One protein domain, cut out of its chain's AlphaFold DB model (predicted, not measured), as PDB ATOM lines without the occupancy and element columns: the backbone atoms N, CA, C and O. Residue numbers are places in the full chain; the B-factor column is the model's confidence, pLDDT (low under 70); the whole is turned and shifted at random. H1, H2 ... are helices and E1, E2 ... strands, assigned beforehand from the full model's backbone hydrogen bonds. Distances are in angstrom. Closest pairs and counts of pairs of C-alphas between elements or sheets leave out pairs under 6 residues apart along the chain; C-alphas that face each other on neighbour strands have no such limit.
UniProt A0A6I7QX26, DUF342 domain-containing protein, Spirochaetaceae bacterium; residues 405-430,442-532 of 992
ATOM      1  N   GLU A 405      99.535 114.615 163.788       78.75
ATOM      2  CA  GLU A 405      99.323 113.294 164.452       78.75
ATOM      3  C   GLU A 405      98.630 112.238 163.538       78.75
ATOM      4  O   GLU A 405      97.550 112.500 163.015       78.75
ATOM      5  N   TYR A 406      99.187 111.025 163.348       80.44
ATOM      6  CA  TYR A 406      98.669 109.989 162.413       80.44
ATOM      7  C   TYR A 406      97.684 108.982 163.045       80.44
ATOM      8  O   TYR A 406      97.940 108.447 164.118       80.44
ATOM      9  N   SER A 407      96.596 108.644 162.337       80.25
ATOM     10  CA  SER A 407      95.462 107.834 162.836       80.25
ATOM     11  C   SER A 407      95.267 106.462 162.158       80.25
ATOM     12  O   SER A 407      94.288 105.775 162.445       80.25
ATOM     13  N   LEU A 408      96.157 106.041 161.253       82.19
ATOM     14  CA  LEU A 408      95.998 104.819 160.443       82.19
ATOM     15  C   LEU A 408      96.943 103.673 160.846       82.19
ATOM     16  O   LEU A 408      98.045 103.898 161.339       82.19
ATOM     17  N   SER A 409      96.509 102.429 160.607       82.00
ATOM     18  CA  SER A 409      97.318 101.214 160.803       82.00
ATOM     19  C   SER A 409      97.883 100.730 159.470       82.00
ATOM     20  O   SER A 409      97.125 100.469 158.538       82.00
ATOM     21  N   PHE A 410      99.204 100.603 159.383       88.31
ATOM     22  CA  PHE A 410      99.883 100.143 158.171       88.31
ATOM     23  C   PHE A 410      99.811  98.613 158.010       88.31
ATOM     24  O   PHE A 410      99.783  97.877 158.999       88.31
ATOM     25  N   ASP A 411      99.767  98.148 156.758       86.56
ATOM     26  CA  ASP A 411      99.776  96.737 156.373       86.56
ATOM     27  C   ASP A 411     101.065  96.030 156.844       86.56
ATOM     28  O   ASP A 411     102.124  96.655 156.946       86.56
ATOM     29  N   PRO A 412     101.012  94.704 157.083       82.88
ATOM     30  CA  PRO A 412     102.204  93.900 157.322       82.88
ATOM     31  C   PRO A 412     103.132  93.866 156.101       82.88
ATOM     32  O   PRO A 412     102.677  93.782 154.958       82.88
ATOM     33  N   GLU A 413     104.434  93.790 156.361       80.44
ATOM     34  CA  GLU A 413     105.509  93.875 155.361       80.44
ATOM     35  C   GLU A 413     105.336  92.909 154.169       80.44
ATOM     36  O   GLU A 413     105.486  93.308 153.018       80.44
ATOM     37  N   ALA A 414     104.897  91.663 154.400       79.25
ATOM     38  CA  ALA A 414     104.681  90.680 153.329       79.25
ATOM     39  C   ALA A 414     103.594  91.091 152.315       79.25
ATOM     40  O   ALA A 414     103.706  90.808 151.120       79.25
ATOM     41  N   ARG A 415     102.531  91.765 152.778       80.50
ATOM     42  CA  ARG A 415     101.458  92.267 151.907       80.50
ATOM     43  C   ARG A 415     101.912  93.518 151.162       80.50
ATOM     44  O   ARG A 415     101.605  93.649 149.978       80.50
ATOM     45  N   THR A 416     102.657  94.393 151.838       83.31
ATOM     46  CA  THR A 416     103.298  95.562 151.226       83.31
ATOM     47  C   THR A 416     104.198  95.143 150.065       83.31
ATOM     48  O   THR A 416     104.049  95.674 148.967       83.31
ATOM     49  N   GLU A 417     105.031  94.117 150.248       81.25
ATOM     50  CA  GLU A 417     105.909  93.609 149.188       81.25
ATOM     51  C   GLU A 417     105.138  92.926 148.040       81.25
ATOM     52  O   GLU A 417     105.446  93.165 146.875       81.25
ATOM     53  N   ALA A 418     104.070  92.162 148.307       78.38
ATOM     54  CA  ALA A 418     103.242  91.574 147.242       78.38
ATOM     55  C   ALA A 418     102.532  92.638 146.380       78.38
ATOM     56  O   ALA A 418     102.445  92.512 145.157       78.38
ATOM     57  N   LEU A 419     102.036  93.701 147.018       81.12
ATOM     58  CA  LEU A 419     101.396  94.836 146.355       81.12
ATOM     59  C   LEU A 419     102.399  95.701 145.581       81.12
ATOM     60  O   LEU A 419     102.042  96.249 144.535       81.12
ATOM     61  N   LYS A 420     103.635  95.805 146.078       83.12
ATOM     62  CA  LYS A 420     104.767  96.455 145.409       83.12
ATOM     63  C   LYS A 420     105.214  95.670 144.177       83.12
ATOM     64  O   LYS A 420     105.375  96.261 143.114       83.12
ATOM     65  N   GLU A 421     105.310  94.347 144.277       77.75
ATOM     66  CA  GLU A 421     105.687  93.471 143.163       77.75
ATOM     67  C   GLU A 421     104.584  93.359 142.097       77.75
ATOM     68  O   GLU A 421     104.863  93.322 140.901       77.75
ATOM     69  N   GLY A 422     103.309  93.346 142.502       73.00
ATOM     70  CA  GLY A 422     102.178  93.432 141.571       73.00
ATOM     71  C   GLY A 422     102.172  94.749 140.792       73.00
ATOM     72  O   GLY A 422     102.004  94.738 139.575       73.00
ATOM     73  N   LEU A 423     102.433  95.872 141.472       76.88
ATOM     74  CA  LEU A 423     102.588  97.175 140.822       76.88
ATOM     75  C   LEU A 423     103.794  97.191 139.872       76.88
ATOM     76  O   LEU A 423     103.687  97.711 138.767       76.88
ATOM     77  N   ARG A 424     104.913  96.575 140.266       75.94
ATOM     78  CA  ARG A 424     106.105  96.443 139.422       75.94
ATOM     79  C   ARG A 424     105.825  95.661 138.138       75.94
ATOM     80  O   ARG A 424     106.169  96.145 137.069       75.94
ATOM     81  N   ARG A 425     105.157  94.505 138.224       71.25
ATOM     82  CA  ARG A 425     104.810  93.687 137.047       71.25
ATOM     83  C   ARG A 425     103.923  94.425 136.052       71.25
ATOM     84  O   ARG A 425     104.153  94.301 134.858       71.25
ATOM     85  N   ILE A 426     102.952  95.196 136.542       69.19
ATOM     86  CA  ILE A 426     102.068  96.009 135.694       69.19
ATOM     87  C   ILE A 426     102.874  97.106 134.979       69.19
ATOM     88  O   ILE A 426     102.736  97.279 133.772       69.19
ATOM     89  N   LEU A 427     103.784  97.778 135.697       68.69
ATOM     90  CA  LEU A 427     104.683  98.781 135.111       68.69
ATOM     91  C   LEU A 427     105.683  98.177 134.104       68.69
ATOM     92  O   LEU A 427     106.063  98.842 133.145       68.69
ATOM     93  N   GLU A 428     106.117  96.928 134.301       67.00
ATOM     94  CA  GLU A 428     107.011  96.217 133.379       67.00
ATOM     95  C   GLU A 428     106.267  95.709 132.125       67.00
ATOM     96  O   GLU A 428     106.802  95.826 131.020       67.00
ATOM     97  N   SER A 429     105.026  95.211 132.251       59.66
ATOM     98  CA  SER A 429     104.217  94.739 131.111       59.66
ATOM     99  C   SER A 429     103.786  95.864 130.163       59.66
ATOM    100  O   SER A 429     103.775  95.659 128.948       59.66
ATOM    101  N   ASP A 430     103.532  97.065 130.693       54.28
ATOM    102  CA  ASP A 430     103.159  98.257 129.909       54.28
ATOM    103  C   ASP A 430     104.308  98.806 129.039       54.28
ATOM    104  O   ASP A 430     104.084  99.607 128.137       54.28
ATOM    105  N   SER A 442     103.458 110.908 140.243       79.81
ATOM    106  CA  SER A 442     104.288 110.837 141.442       79.81
ATOM    107  C   SER A 442     105.309 109.696 141.431       79.81
ATOM    108  O   SER A 442     106.179 109.703 142.288       79.81
ATOM    109  N   LEU A 443     105.287 108.741 140.491       78.06
ATOM    110  CA  LEU A 443     106.269 107.644 140.454       78.06
ATOM    111  C   LEU A 443     107.708 108.109 140.186       78.06
ATOM    112  O   LEU A 443     108.637 107.419 140.591       78.06
ATOM    113  N   ALA A 444     107.911 109.266 139.548       78.50
ATOM    114  CA  ALA A 444     109.250 109.825 139.343       78.50
ATOM    115  C   ALA A 444     109.861 110.395 140.638       78.50
ATOM    116  O   ALA A 444     111.072 110.339 140.830       78.50
ATOM    117  N   GLU A 445     109.022 110.935 141.528       78.75
ATOM    118  CA  GLU A 445     109.426 111.560 142.799       78.75
ATOM    119  C   GLU A 445     109.228 110.629 144.008       78.75
ATOM    120  O   GLU A 445     109.882 110.791 145.037       78.75
ATOM    121  N   PHE A 446     108.328 109.654 143.888       86.94
ATOM    122  CA  PHE A 446     107.982 108.627 144.864       86.94
ATOM    123  C   PHE A 446     107.812 107.256 144.162       86.94
ATOM    124  O   PHE A 446     106.682 106.779 143.950       86.94
ATOM    125  N   PRO A 447     108.939 106.633 143.758       84.94
ATOM    126  CA  PRO A 447     108.944 105.387 142.999       84.94
ATOM    127  C   PRO A 447     108.534 104.177 143.853       84.94
ATOM    128  O   PRO A 447     108.706 104.194 145.074       84.94
ATOM    129  N   PRO A 448     108.061 103.074 143.234       81.12
ATOM    130  CA  PRO A 448     107.599 101.889 143.964       81.12
ATOM    131  C   PRO A 448     108.657 101.269 144.884       81.12
ATOM    132  O   PRO A 448     108.321 100.692 145.915       81.12
ATOM    133  N   ALA A 449     109.941 101.401 144.533       82.06
ATOM    134  CA  ALA A 449     111.055 100.894 145.329       82.06
ATOM    135  C   ALA A 449     111.189 101.588 146.698       82.06
ATOM    136  O   ALA A 449     111.647 100.957 147.647       82.06
ATOM    137  N   GLU A 450     110.762 102.850 146.802       84.69
ATOM    138  CA  GLU A 450     110.888 103.688 148.002       84.69
ATOM    139  C   GLU A 450     109.655 103.655 148.910       84.69
ATOM    140  O   GLU A 450     109.630 104.317 149.950       84.69
ATOM    141  N   ILE A 451     108.622 102.895 148.537       89.31
ATOM    142  CA  ILE A 451     107.454 102.678 149.391       89.31
ATOM    143  C   ILE A 451     107.927 101.964 150.661       89.31
ATOM    144  O   ILE A 451     108.386 100.823 150.603       89.31
ATOM    145  N   GLN A 452     107.816 102.650 151.802       88.50
ATOM    146  CA  GLN A 452     108.234 102.116 153.102       88.50
ATOM    147  C   GLN A 452     107.099 101.361 153.790       88.50
ATOM    148  O   GLN A 452     107.335 100.364 154.466       88.50
ATOM    149  N   LYS A 453     105.865 101.856 153.652       89.50
ATOM    150  CA  LYS A 453     104.670 101.249 154.247       89.50
ATOM    151  C   LYS A 453     103.487 101.392 153.304       89.50
ATOM    152  O   LYS A 453     103.365 102.420 152.634       89.50
ATOM    153  N   THR A 454     102.599 100.396 153.305       89.31
ATOM    154  CA  THR A 454     101.291 100.502 152.643       89.31
ATOM    155  C   THR A 454     100.144 100.393 153.631       89.31
ATOM    156  O   THR A 454     100.337  99.893 154.733       89.31
ATOM    157  N   ALA A 455      98.952 100.852 153.266       88.31
ATOM    158  CA  ALA A 455      97.730 100.543 154.004       88.31
ATOM    159  C   ALA A 455      96.542 100.414 153.048       88.31
ATOM    160  O   ALA A 455      96.337 101.274 152.194       88.31
ATOM    161  N   ALA A 456      95.712  99.383 153.203       84.81
ATOM    162  CA  ALA A 456      94.414  99.354 152.535       84.81
ATOM    163  C   ALA A 456      93.505 100.429 153.143       84.81
ATOM    164  O   ALA A 456      93.219 100.410 154.343       84.81
ATOM    165  N   VAL A 457      93.034 101.349 152.310       85.75
ATOM    166  CA  VAL A 457      92.245 102.495 152.755       85.75
ATOM    167  C   VAL A 457      90.941 102.594 151.983       85.75
ATOM    168  O   VAL A 457      90.866 102.298 150.788       85.75
ATOM    169  N   LYS A 458      89.883 103.007 152.676       86.94
ATOM    170  CA  LYS A 458      88.603 103.356 152.051       86.94
ATOM    171  C   LYS A 458      88.648 104.804 151.585       86.94
ATOM    172  O   LYS A 458      89.506 105.553 152.035       86.94
ATOM    173  N   ALA A 459      87.729 105.206 150.714       82.44
ATOM    174  CA  ALA A 459      87.495 106.628 150.491       82.44
ATOM    175  C   ALA A 459      87.036 107.270 151.809       82.44
ATOM    176  O   ALA A 459      86.329 106.621 152.584       82.44
ATOM    177  N   GLU A 460      87.423 108.521 152.043       82.38
ATOM    178  CA  GLU A 460      87.034 109.318 153.214       82.38
ATOM    179  C   GLU A 460      87.620 108.836 154.550       82.38
ATOM    180  O   GLU A 460      87.100 109.144 155.623       82.38
ATOM    181  N   GLN A 461      88.708 108.068 154.516       86.56
ATOM    182  CA  GLN A 461      89.352 107.551 155.717       86.56
ATOM    183  C   GLN A 461      90.377 108.545 156.265       86.56
ATOM    184  O   GLN A 461      91.226 109.042 155.526       86.56
ATOM    185  N   LEU A 462      90.329 108.795 157.576       86.75
ATOM    186  CA  LEU A 462      91.275 109.662 158.275       86.75
ATOM    187  C   LEU A 462      92.693 109.077 158.286       86.75
ATOM    188  O   LEU A 462      92.912 107.968 158.772       86.75
ATOM    189  N   ILE A 463      93.640 109.857 157.770       87.12
ATOM    190  CA  ILE A 463      95.069 109.551 157.716       87.12
ATOM    191  C   ILE A 463      95.790 110.183 158.911       87.12
ATOM    192  O   ILE A 463      96.439 109.474 159.677       87.12
ATOM    193  N   CYS A 464      95.687 111.502 159.086       83.50
ATOM    194  CA  CYS A 464      96.306 112.236 160.196       83.50
ATOM    195  C   CYS A 464      95.560 113.539 160.506       83.50
ATOM    196  O   CYS A 464      94.759 113.991 159.691       83.50
ATOM    197  N   THR A 465      95.824 114.155 161.657       82.62
ATOM    198  CA  THR A 465      95.281 115.457 162.072       82.62
ATOM    199  C   THR A 465      96.398 116.490 162.291       82.62
ATOM    200  O   THR A 465      97.532 116.106 162.544       82.62
ATOM    201  N   ILE A 466      96.112 117.779 162.124       77.56
ATOM    202  CA  ILE A 466      97.003 118.940 162.171       77.56
ATOM    203  C   ILE A 466      96.340 119.980 163.075       77.56
ATOM    204  O   ILE A 466      95.209 120.348 162.787       77.56
ATOM    205  N   ASP A 467      97.014 120.517 164.091       71.38
ATOM    206  CA  ASP A 467      96.413 121.436 165.087       71.38
ATOM    207  C   ASP A 467      95.633 122.634 164.494       71.38
ATOM    208  O   ASP A 467      95.917 123.023 163.364       71.38
ATOM    209  N   PRO A 468      94.687 123.289 165.203       60.78
ATOM    210  CA  PRO A 468      93.898 124.409 164.673       60.78
ATOM    211  C   PRO A 468      94.641 125.701 164.327       60.78
ATOM    212  O   PRO A 468      95.592 126.072 165.011       60.78
ATOM    213  N   PRO A 469      94.155 126.467 163.326       58.62
ATOM    214  CA  PRO A 469      94.634 127.821 163.079       58.62
ATOM    215  C   PRO A 469      94.178 128.768 164.199       58.62
ATOM    216  O   PRO A 469      92.986 128.877 164.487       58.62
ATOM    217  N   THR A 470      95.125 129.484 164.808       62.25
ATOM    218  CA  THR A 470      94.824 130.520 165.809       62.25
ATOM    219  C   THR A 470      94.799 131.892 165.115       62.25
ATOM    220  O   THR A 470      95.775 132.208 164.426       62.25
ATOM    221  N   PRO A 471      93.719 132.698 165.230       56.75
ATOM    222  CA  PRO A 471      93.628 134.008 164.581       56.75
ATOM    223  C   PRO A 471      94.697 134.973 165.094       56.75
ATOM    224  O   PRO A 471      95.049 134.936 166.274       56.75
ATOM    225  N   GLY A 472      95.189 135.841 164.215       64.31
ATOM    226  CA  GLY A 472      96.091 136.920 164.598       64.31
ATOM    227  C   GLY A 472      95.377 138.166 165.154       64.31
ATOM    228  O   GLY A 472      94.180 138.144 165.447       64.31
ATOM    229  N   GLU A 473      96.108 139.268 165.322       73.19
ATOM    230  CA  GLU A 473      95.611 140.506 165.937       73.19
ATOM    231  C   GLU A 473      94.846 141.397 164.935       73.19
ATOM    232  O   GLU A 473      95.401 141.770 163.899       73.19
ATOM    233  N   PRO A 474      93.585 141.782 165.214       75.00
ATOM    234  CA  PRO A 474      92.768 142.553 164.281       75.00
ATOM    235  C   PRO A 474      93.232 144.018 164.132       75.00
ATOM    236  O   PRO A 474      93.661 144.660 165.089       75.00
ATOM    237  N   GLY A 475      93.086 144.558 162.921       78.75
ATOM    238  CA  GLY A 475      93.295 145.959 162.561       78.75
ATOM    239  C   GLY A 475      92.085 146.865 162.836       78.75
ATOM    240  O   GLY A 475      91.085 146.449 163.421       78.75
ATOM    241  N   GLN A 476      92.155 148.129 162.407       84.06
ATOM    242  CA  GLN A 476      91.127 149.150 162.627       84.06
ATOM    243  C   GLN A 476      91.072 150.168 161.470       84.06
ATOM    244  O   GLN A 476      92.101 150.742 161.129       84.06
ATOM    245  N   ASP A 477      89.893 150.441 160.908       84.88
ATOM    246  CA  ASP A 477      89.673 151.401 159.812       84.88
ATOM    247  C   ASP A 477      89.738 152.883 160.265       84.88
ATOM    248  O   ASP A 477      89.853 153.183 161.461       84.88
ATOM    249  N   VAL A 478      89.661 153.836 159.320       86.19
ATOM    250  CA  VAL A 478      89.762 155.291 159.598       86.19
ATOM    251  C   VAL A 478      88.627 155.870 160.457       86.19
ATOM    252  O   VAL A 478      88.775 156.954 161.027       86.19
ATOM    253  N   TYR A 479      87.506 155.161 160.604       85.94
ATOM    254  CA  TYR A 479      86.389 155.548 161.479       85.94
ATOM    255  C   TYR A 479      86.460 154.877 162.858       85.94
ATOM    256  O   TYR A 479      85.738 155.255 163.789       85.94
ATOM    257  N   GLY A 480      87.366 153.912 163.018       78.94
ATOM    258  CA  GLY A 480      87.592 153.171 164.248       78.94
ATOM    259  C   GLY A 480      86.935 151.790 164.298       78.94
ATOM    260  O   GLY A 480      86.912 151.204 165.382       78.94
ATOM    261  N   MET A 481      86.412 151.271 163.185       81.50
ATOM    262  CA  MET A 481      85.816 149.933 163.096       81.50
ATOM    263  C   MET A 481      86.899 148.860 162.957       81.50
ATOM    264  O   MET A 481      87.909 149.077 162.301       81.50
ATOM    265  N   ILE A 482      86.700 147.697 163.577       79.75
ATOM    266  CA  ILE A 482      87.692 146.611 163.627       79.75
ATOM    267  C   ILE A 482      87.740 145.843 162.291       79.75
ATOM    268  O   ILE A 482      86.694 145.498 161.744       79.75
ATOM    269  N   ILE A 483      88.950 145.542 161.804       75.38
ATOM    270  CA  ILE A 483      89.244 144.728 160.612       75.38
ATOM    271  C   ILE A 483      89.900 143.419 161.082       75.38
ATOM    272  O   ILE A 483      90.949 143.454 161.709       75.38
ATOM    273  N   ASN A 484      89.314 142.251 160.817       71.31
ATOM    274  CA  ASN A 484      89.804 140.981 161.383       71.31
ATOM    275  C   ASN A 484      91.106 140.469 160.722       71.31
ATOM    276  O   ASN A 484      91.317 140.691 159.533       71.31
ATOM    277  N   ALA A 485      91.950 139.762 161.487       62.03
ATOM    278  CA  ALA A 485      93.214 139.154 161.041       62.03
ATOM    279  C   ALA A 485      93.127 137.647 160.746       62.03
ATOM    280  O   ALA A 485      92.363 136.923 161.382       62.03
ATOM    281  N   GLU A 486      93.969 137.171 159.820       56.06
ATOM    282  CA  GLU A 486      94.065 135.766 159.380       56.06
ATOM    283  C   GLU A 486      95.093 134.938 160.208       56.06
ATOM    284  O   GLU A 486      95.766 135.476 161.083       56.06
ATOM    285  N   ALA A 487      95.209 133.615 160.005       53.72
ATOM    286  CA  ALA A 487      96.019 132.685 160.829       53.72
ATOM    287  C   ALA A 487      97.267 132.105 160.103       53.72
ATOM    288  O   ALA A 487      97.340 132.159 158.879       53.72
ATOM    289  N   ALA A 488      98.241 131.534 160.841       53.38
ATOM    290  CA  ALA A 488      99.536 131.036 160.321       53.38
ATOM    291  C   ALA A 488      99.497 129.757 159.461       53.38
ATOM    292  O   ALA A 488      98.576 128.939 159.542       53.38
ATOM    293  N   ALA A 489     100.575 129.565 158.686       57.81
ATOM    294  CA  ALA A 489     100.748 128.494 157.704       57.81
ATOM    295  C   ALA A 489     100.970 127.092 158.323       57.81
ATOM    296  O   ALA A 489     101.570 126.936 159.383       57.81
ATOM    297  N   ALA A 490     100.465 126.061 157.637       58.47
ATOM    298  CA  ALA A 490     100.456 124.657 158.068       58.47
ATOM    299  C   ALA A 490     101.761 123.885 157.714       58.47
ATOM    300  O   ALA A 490     102.463 124.285 156.781       58.47
ATOM    301  N   PRO A 491     102.083 122.771 158.414       66.75
ATOM    302  CA  PRO A 491     103.252 121.918 158.148       66.75
ATOM    303  C   PRO A 491     103.277 121.354 156.718       66.75
ATOM    304  O   PRO A 491     102.238 121.066 156.123       66.75
ATOM    305  N   LYS A 492     104.488 121.180 156.162       76.38
ATOM    306  CA  LYS A 492     104.710 120.779 154.761       76.38
ATOM    307  C   LYS A 492     104.476 119.281 154.560       76.38
ATOM    308  O   LYS A 492     105.402 118.477 154.616       76.38
ATOM    309  N   ILE A 493     103.231 118.917 154.287       83.12
ATOM    310  CA  ILE A 493     102.855 117.568 153.870       83.12
ATOM    311  C   ILE A 493     102.588 117.596 152.372       83.12
ATOM    312  O   ILE A 493     101.776 118.385 151.889       83.12
ATOM    313  N   ARG A 494     103.278 116.732 151.626       85.44
ATOM    314  CA  ARG A 494     103.077 116.605 150.188       85.44
ATOM    315  C   ARG A 494     102.133 115.448 149.915       85.44
ATOM    316  O   ARG A 494     102.493 114.273 149.995       85.44
ATOM    317  N   LEU A 495     100.899 115.820 149.617       87.88
ATOM    318  CA  LEU A 495      99.856 114.895 149.222       87.88
ATOM    319  C   LEU A 495      99.924 114.693 147.718       87.88
ATOM    320  O   LEU A 495      99.921 115.655 146.950       87.88
ATOM    321  N   PHE A 496     100.026 113.435 147.320       87.69
ATOM    322  CA  PHE A 496      99.948 113.028 145.932       87.69
ATOM    323  C   PHE A 496      98.536 112.514 145.629       87.69
ATOM    324  O   PHE A 496      97.546 113.018 146.159       87.69
ATOM    325  N   GLU A 497      98.414 111.540 144.734       85.69
ATOM    326  CA  GLU A 497      97.131 111.106 144.210       85.69
ATOM    327  C   GLU A 497      96.227 110.539 145.315       85.69
ATOM    328  O   GLU A 497      96.671 109.838 146.221       85.69
ATOM    329  N   ASN A 498      94.933 110.838 145.213       87.62
ATOM    330  CA  ASN A 498      93.852 110.306 146.046       87.62
ATOM    331  C   ASN A 498      93.964 110.533 147.567       87.62
ATOM    332  O   ASN A 498      93.351 109.811 148.363       87.62
ATOM    333  N   VAL A 499      94.705 111.559 147.975       86.88
ATOM    334  CA  VAL A 499      94.767 112.033 149.357       86.88
ATOM    335  C   VAL A 499      94.506 113.531 149.373       86.88
ATOM    336  O   VAL A 499      95.020 114.268 148.539       86.88
ATOM    337  N   THR A 500      93.688 113.999 150.310       85.62
ATOM    338  CA  THR A 500      93.368 115.418 150.454       85.62
ATOM    339  C   THR A 500      93.400 115.836 151.910       85.62
ATOM    340  O   THR A 500      93.244 115.020 152.814       85.62
ATOM    341  N   GLN A 501      93.563 117.126 152.141       83.25
ATOM    342  CA  GLN A 501      93.437 117.711 153.460       83.25
ATOM    343  C   GLN A 501      92.092 118.435 153.562       83.25
ATOM    344  O   GLN A 501      91.783 119.297 152.745       83.25
ATOM    345  N   ARG A 502      91.294 118.087 154.573       81.38
ATOM    346  CA  ARG A 502      90.068 118.779 154.976       81.38
ATOM    347  C   ARG A 502      90.291 119.412 156.334       81.38
ATOM    348  O   ARG A 502      90.445 118.715 157.328       81.38
ATOM    349  N   ASP A 503      90.333 120.734 156.374       77.06
ATOM    350  CA  ASP A 503      90.640 121.504 157.577       77.06
ATOM    351  C   ASP A 503      91.966 121.067 158.230       77.06
ATOM    352  O   ASP A 503      93.069 121.276 157.717       77.06
ATOM    353  N   GLN A 504      91.835 120.467 159.403       77.38
ATOM    354  CA  GLN A 504      92.887 119.964 160.258       77.38
ATOM    355  C   GLN A 504      93.151 118.493 160.017       77.38
ATOM    356  O   GLN A 504      93.903 117.905 160.759       77.38
ATOM    357  N   VAL A 505      92.521 117.851 159.045       82.62
ATOM    358  CA  VAL A 505      92.642 116.412 158.878       82.62
ATOM    359  C   VAL A 505      93.029 116.055 157.461       82.62
ATOM    360  O   VAL A 505      92.511 116.612 156.503       82.62
ATOM    361  N   ILE A 506      93.947 115.118 157.303       87.50
ATOM    362  CA  ILE A 506      94.268 114.528 156.011       87.50
ATOM    363  C   ILE A 506      93.466 113.253 155.895       87.50
ATOM    364  O   ILE A 506      93.504 112.408 156.785       87.50
ATOM    365  N   VAL A 507      92.723 113.130 154.807       87.94
ATOM    366  CA  VAL A 507      91.846 112.006 154.517       87.94
ATOM    367  C   VAL A 507      92.126 111.482 153.117       87.94
ATOM    368  O   VAL A 507      92.573 112.200 152.224       87.94
ATOM    369  N   THR A 508      91.848 110.212 152.900       87.69
ATOM    370  CA  THR A 508      91.861 109.623 151.562       87.69
ATOM    371  C   THR A 508      90.637 110.099 150.776       87.69
ATOM    372  O   THR A 508      89.543 110.214 151.327       87.69
ATOM    373  N   THR A 509      90.780 110.369 149.480       82.19
ATOM    374  CA  THR A 509      89.640 110.731 148.609       82.19
ATOM    375  C   THR A 509      89.141 109.571 147.767       82.19
ATOM    376  O   THR A 509      87.996 109.582 147.327       82.19
ATOM    377  N   ALA A 510      89.964 108.543 147.572       81.31
ATOM    378  CA  ALA A 510      89.558 107.317 146.907       81.31
ATOM    379  C   ALA A 510      89.914 106.101 147.756       81.31
ATOM    380  O   ALA A 510      90.839 106.124 148.569       81.31
ATOM    381  N   ALA A 511      89.161 105.026 147.552       80.69
ATOM    382  CA  ALA A 511      89.522 103.726 148.087       80.69
ATOM    383  C   ALA A 511      90.662 103.125 147.258       80.69
ATOM    384  O   ALA A 511      90.714 103.292 146.037       80.69
ATOM    385  N   GLY A 512      91.558 102.403 147.916       85.31
ATOM    386  CA  GLY A 512      92.700 101.792 147.253       85.31
ATOM    387  C   GLY A 512      93.792 101.406 148.236       85.31
ATOM    388  O   GLY A 512      93.525 101.058 149.388       85.31
ATOM    389  N   VAL A 513      95.032 101.474 147.768       86.81
ATOM    390  CA  VAL A 513      96.225 101.203 148.574       86.81
ATOM    391  C   VAL A 513      96.947 102.521 148.827       86.81
ATOM    392  O   VAL A 513      97.297 103.218 147.880       86.81
ATOM    393  N   LEU A 514      97.148 102.875 150.091       91.00
ATOM    394  CA  LEU A 514      97.974 103.999 150.515       91.00
ATOM    395  C   LEU A 514      99.442 103.589 150.479       91.00
ATOM    396  O   LEU A 514      99.766 102.548 151.034       91.00
ATOM    397  N   ASP A 515     100.300 104.418 149.896       90.12
ATOM    398  CA  ASP A 515     101.757 104.325 149.930       90.12
ATOM    399  C   ASP A 515     102.307 105.491 150.779       90.12
ATOM    400  O   ASP A 515     101.898 106.645 150.605       90.12
ATOM    401  N   PHE A 516     103.244 105.207 151.686       91.00
ATOM    402  CA  PHE A 516     103.811 106.190 152.619       91.00
ATOM    403  C   PHE A 516     105.346 106.221 152.588       91.00
ATOM    404  O   PHE A 516     105.989 105.163 152.586       91.00
ATOM    405  N   ARG A 517     105.916 107.439 152.618       90.06
ATOM    406  CA  ARG A 517     107.356 107.721 152.769       90.06
ATOM    407  C   ARG A 517     107.592 109.025 153.538       90.06
ATOM    408  O   ARG A 517     106.910 110.021 153.309       90.06
ATOM    409  N   GLU A 518     108.633 109.056 154.362       86.62
ATOM    410  CA  GLU A 518     109.127 110.278 155.008       86.62
ATOM    411  C   GLU A 518     110.590 110.552 154.617       86.62
ATOM    412  O   GLU A 518     111.416 109.637 154.649       86.62
ATOM    413  N   SER A 519     110.902 111.792 154.206       81.06
ATOM    414  CA  SER A 519     112.261 112.223 153.831       81.06
ATOM    415  C   SER A 519     112.455 113.738 154.029       81.06
ATOM    416  O   SER A 519     111.566 114.518 153.699       81.06
ATOM    417  N   GLU A 520     113.602 114.157 154.579       78.31
ATOM    418  CA  GLU A 520     114.003 115.570 154.799       78.31
ATOM    419  C   GLU A 520     112.937 116.472 155.466       78.31
ATOM    420  O   GLU A 520     112.776 117.644 155.129       78.31
ATOM    421  N   GLY A 521     112.176 115.933 156.427       71.75
ATOM    422  CA  GLY A 521     111.139 116.687 157.146       71.75
ATOM    423  C   GLY A 521     109.872 116.978 156.330       71.75
ATOM    424  O   GLY A 521     109.030 117.753 156.778       71.75
ATOM    425  N   THR A 522     109.721 116.362 155.150       80.75
ATOM    426  CA  THR A 522     108.489 116.367 154.349       80.75
ATOM    427  C   THR A 522     107.886 114.965 154.333       80.75
ATOM    428  O   THR A 522     108.554 113.979 154.008       80.75
ATOM    429  N   THR A 523     106.599 114.866 154.654       85.56
ATOM    430  CA  THR A 523     105.857 113.605 154.534       85.56
ATOM    431  C   THR A 523     105.230 113.498 153.151       85.56
ATOM    432  O   THR A 523     104.578 114.435 152.689       85.56
ATOM    433  N   PHE A 524     105.395 112.339 152.516       89.62
ATOM    434  CA  PHE A 524     104.835 112.015 151.213       89.62
ATOM    435  C   PHE A 524     103.789 110.911 151.356       89.62
ATOM    436  O   PHE A 524     104.081 109.823 151.863       89.62
ATOM    437  N   ILE A 525     102.569 111.189 150.901       90.19
ATOM    438  CA  ILE A 525     101.449 110.249 151.006       90.19
ATOM    439  C   ILE A 525     100.733 110.179 149.664       90.19
ATOM    440  O   ILE A 525     100.344 111.206 149.109       90.19
ATOM    441  N   ARG A 526     100.537 108.960 149.163       90.75
ATOM    442  CA  ARG A 526      99.759 108.668 147.955       90.75
ATOM    443  C   ARG A 526      98.740 107.587 148.255       90.75
ATOM    444  O   ARG A 526      99.027 106.683 149.024       90.75
ATOM    445  N   VAL A 527      97.595 107.618 147.594       88.06
ATOM    446  CA  VAL A 527      96.701 106.471 147.469       88.06
ATOM    447  C   VAL A 527      96.552 106.126 145.995       88.06
ATOM    448  O   VAL A 527      96.279 106.981 145.154       88.06
ATOM    449  N   ARG A 528      96.730 104.852 145.662       85.12
ATOM    450  CA  ARG A 528      96.586 104.336 144.301       85.12
ATOM    451  C   ARG A 528      95.336 103.455 144.175       85.12
ATOM    452  O   ARG A 528      95.101 102.622 145.057       85.12
ATOM    453  N   PRO A 529      94.541 103.600 143.097       78.38
ATOM    454  CA  PRO A 529      93.357 102.773 142.867       78.38
ATOM    455  C   PRO A 529      93.682 101.276 142.708       78.38
ATOM    456  O   PRO A 529      94.745 100.901 142.200       78.38
ATOM    457  N   HIS A 530      92.753 100.409 143.117       79.00
ATOM    458  CA  HIS A 530      92.865  98.953 142.964       79.00
ATOM    459  C   HIS A 530      91.468  98.292 142.898       79.00
ATOM    460  O   HIS A 530      90.729  98.366 143.882       79.00
ATOM    461  N   ARG A 531      91.096  97.681 141.755       75.56
ATOM    462  CA  ARG A 531      89.833  96.925 141.532       75.56
ATOM    463  C   ARG A 531      89.940  95.945 140.344       75.56
ATOM    464  O   ARG A 531      90.578  96.300 139.365       75.56
ATOM    465  N   ASP A 532      89.279  94.785 140.386       75.25
ATOM    466  CA  ASP A 532      89.235  93.775 139.296       75.25
ATOM    467  C   ASP A 532      88.035  93.955 138.316       75.25
ATOM    468  O   ASP A 532      87.080  94.661 138.646       75.25
TER     469      ASP A 532
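What this domain is: This is residues 405 to 430 and 442 to 532 of the 992 residues of the protein "DUF342 domain-containing protein" of Spirochaetaceae bacterium (UniProt A0A6I7QX26). A small body of two sheets, only partly face to face with their strands crossed, has helix H1 across one face of the larger sheet at one end, while residues 467 to 492 run out from the body as a long thin arm that folds back on itself. The arm makes much of the length. The printed part has 117 residues, with one named helix and then seven named strands, H1 E1 E2 E3 E4 E5 E6 E7. One sheet is mixed, in the order E1 E6 E7 E3, and the other is antiparallel, in the order E2 E5 E4. The class is mixed, helices and strands, with under half of the residues in named elements; the whole is loose, with a radius of gyration of the C-alphas of 19.3 A and spans of 70 by 25 by 23 A.

Where its parts are: H1, residues 413 to 429, begins at C-alpha 413 (105.509, 93.875, 155.361) and is 24.3 A long. After the cut come E1, residues 453 to 457, and E2, residues 462 to 466. Beyond the arm stand E3, residues 493 to 495, E4, residues 499 to 502, and E5, residues 505 to 508. E6, residues 512 to 519, is 23.1 A long; E7, residues 522 to 528, is 19.7 A long and ends at C-alpha 528 (96.586, 104.336, 144.301).

How they stand to each other: E6 and E7 form a hairpin, with N 515 and O 526 2.7 A apart. E1 is antiparallel to E6, with N 514 and O 455 at 2.8 A. E3 is parallel to E7, with N 494 and O 523 at 2.8 A. This sheet is only just strongly twisted, with C-alphas up to 4.5 A off its best plane. H1 is on it in two layers, a helix on one face of a sheet, at a height over the sheet of 10.8 A, and runs across the strands at 81 degrees to E1 on the local plane. The closest C-alphas of H1 and E1, Thr 416 and Thr 454, are 5.5 A apart. In H1 every O i to N i+4 pair is within hydrogen-bond range. E4 and E5 form a hairpin, with N 502 and O 505 at 2.7 A; E2 is antiparallel to E5, with N 463 and O 506 at 2.7 A. The two sheets form a sandwich, two sheets face to face, their strands at 50 degrees; the closest C-alphas of E4 and E7, Val 499 and Arg 526, are 6.2 A apart.

The domain as a whole: The C-alphas of Ser 429 and Tyr 479, the two farthest apart, are 70.3 A apart. Residues 431 to 441 are not printed, and C-alphas 430 and 442 are 17.1 A apart across the cut. The link E2 to E3 is long, with 26 residues. Residues 426 to 430, 468 to 472 and 485 to 491 have pLDDT under 70.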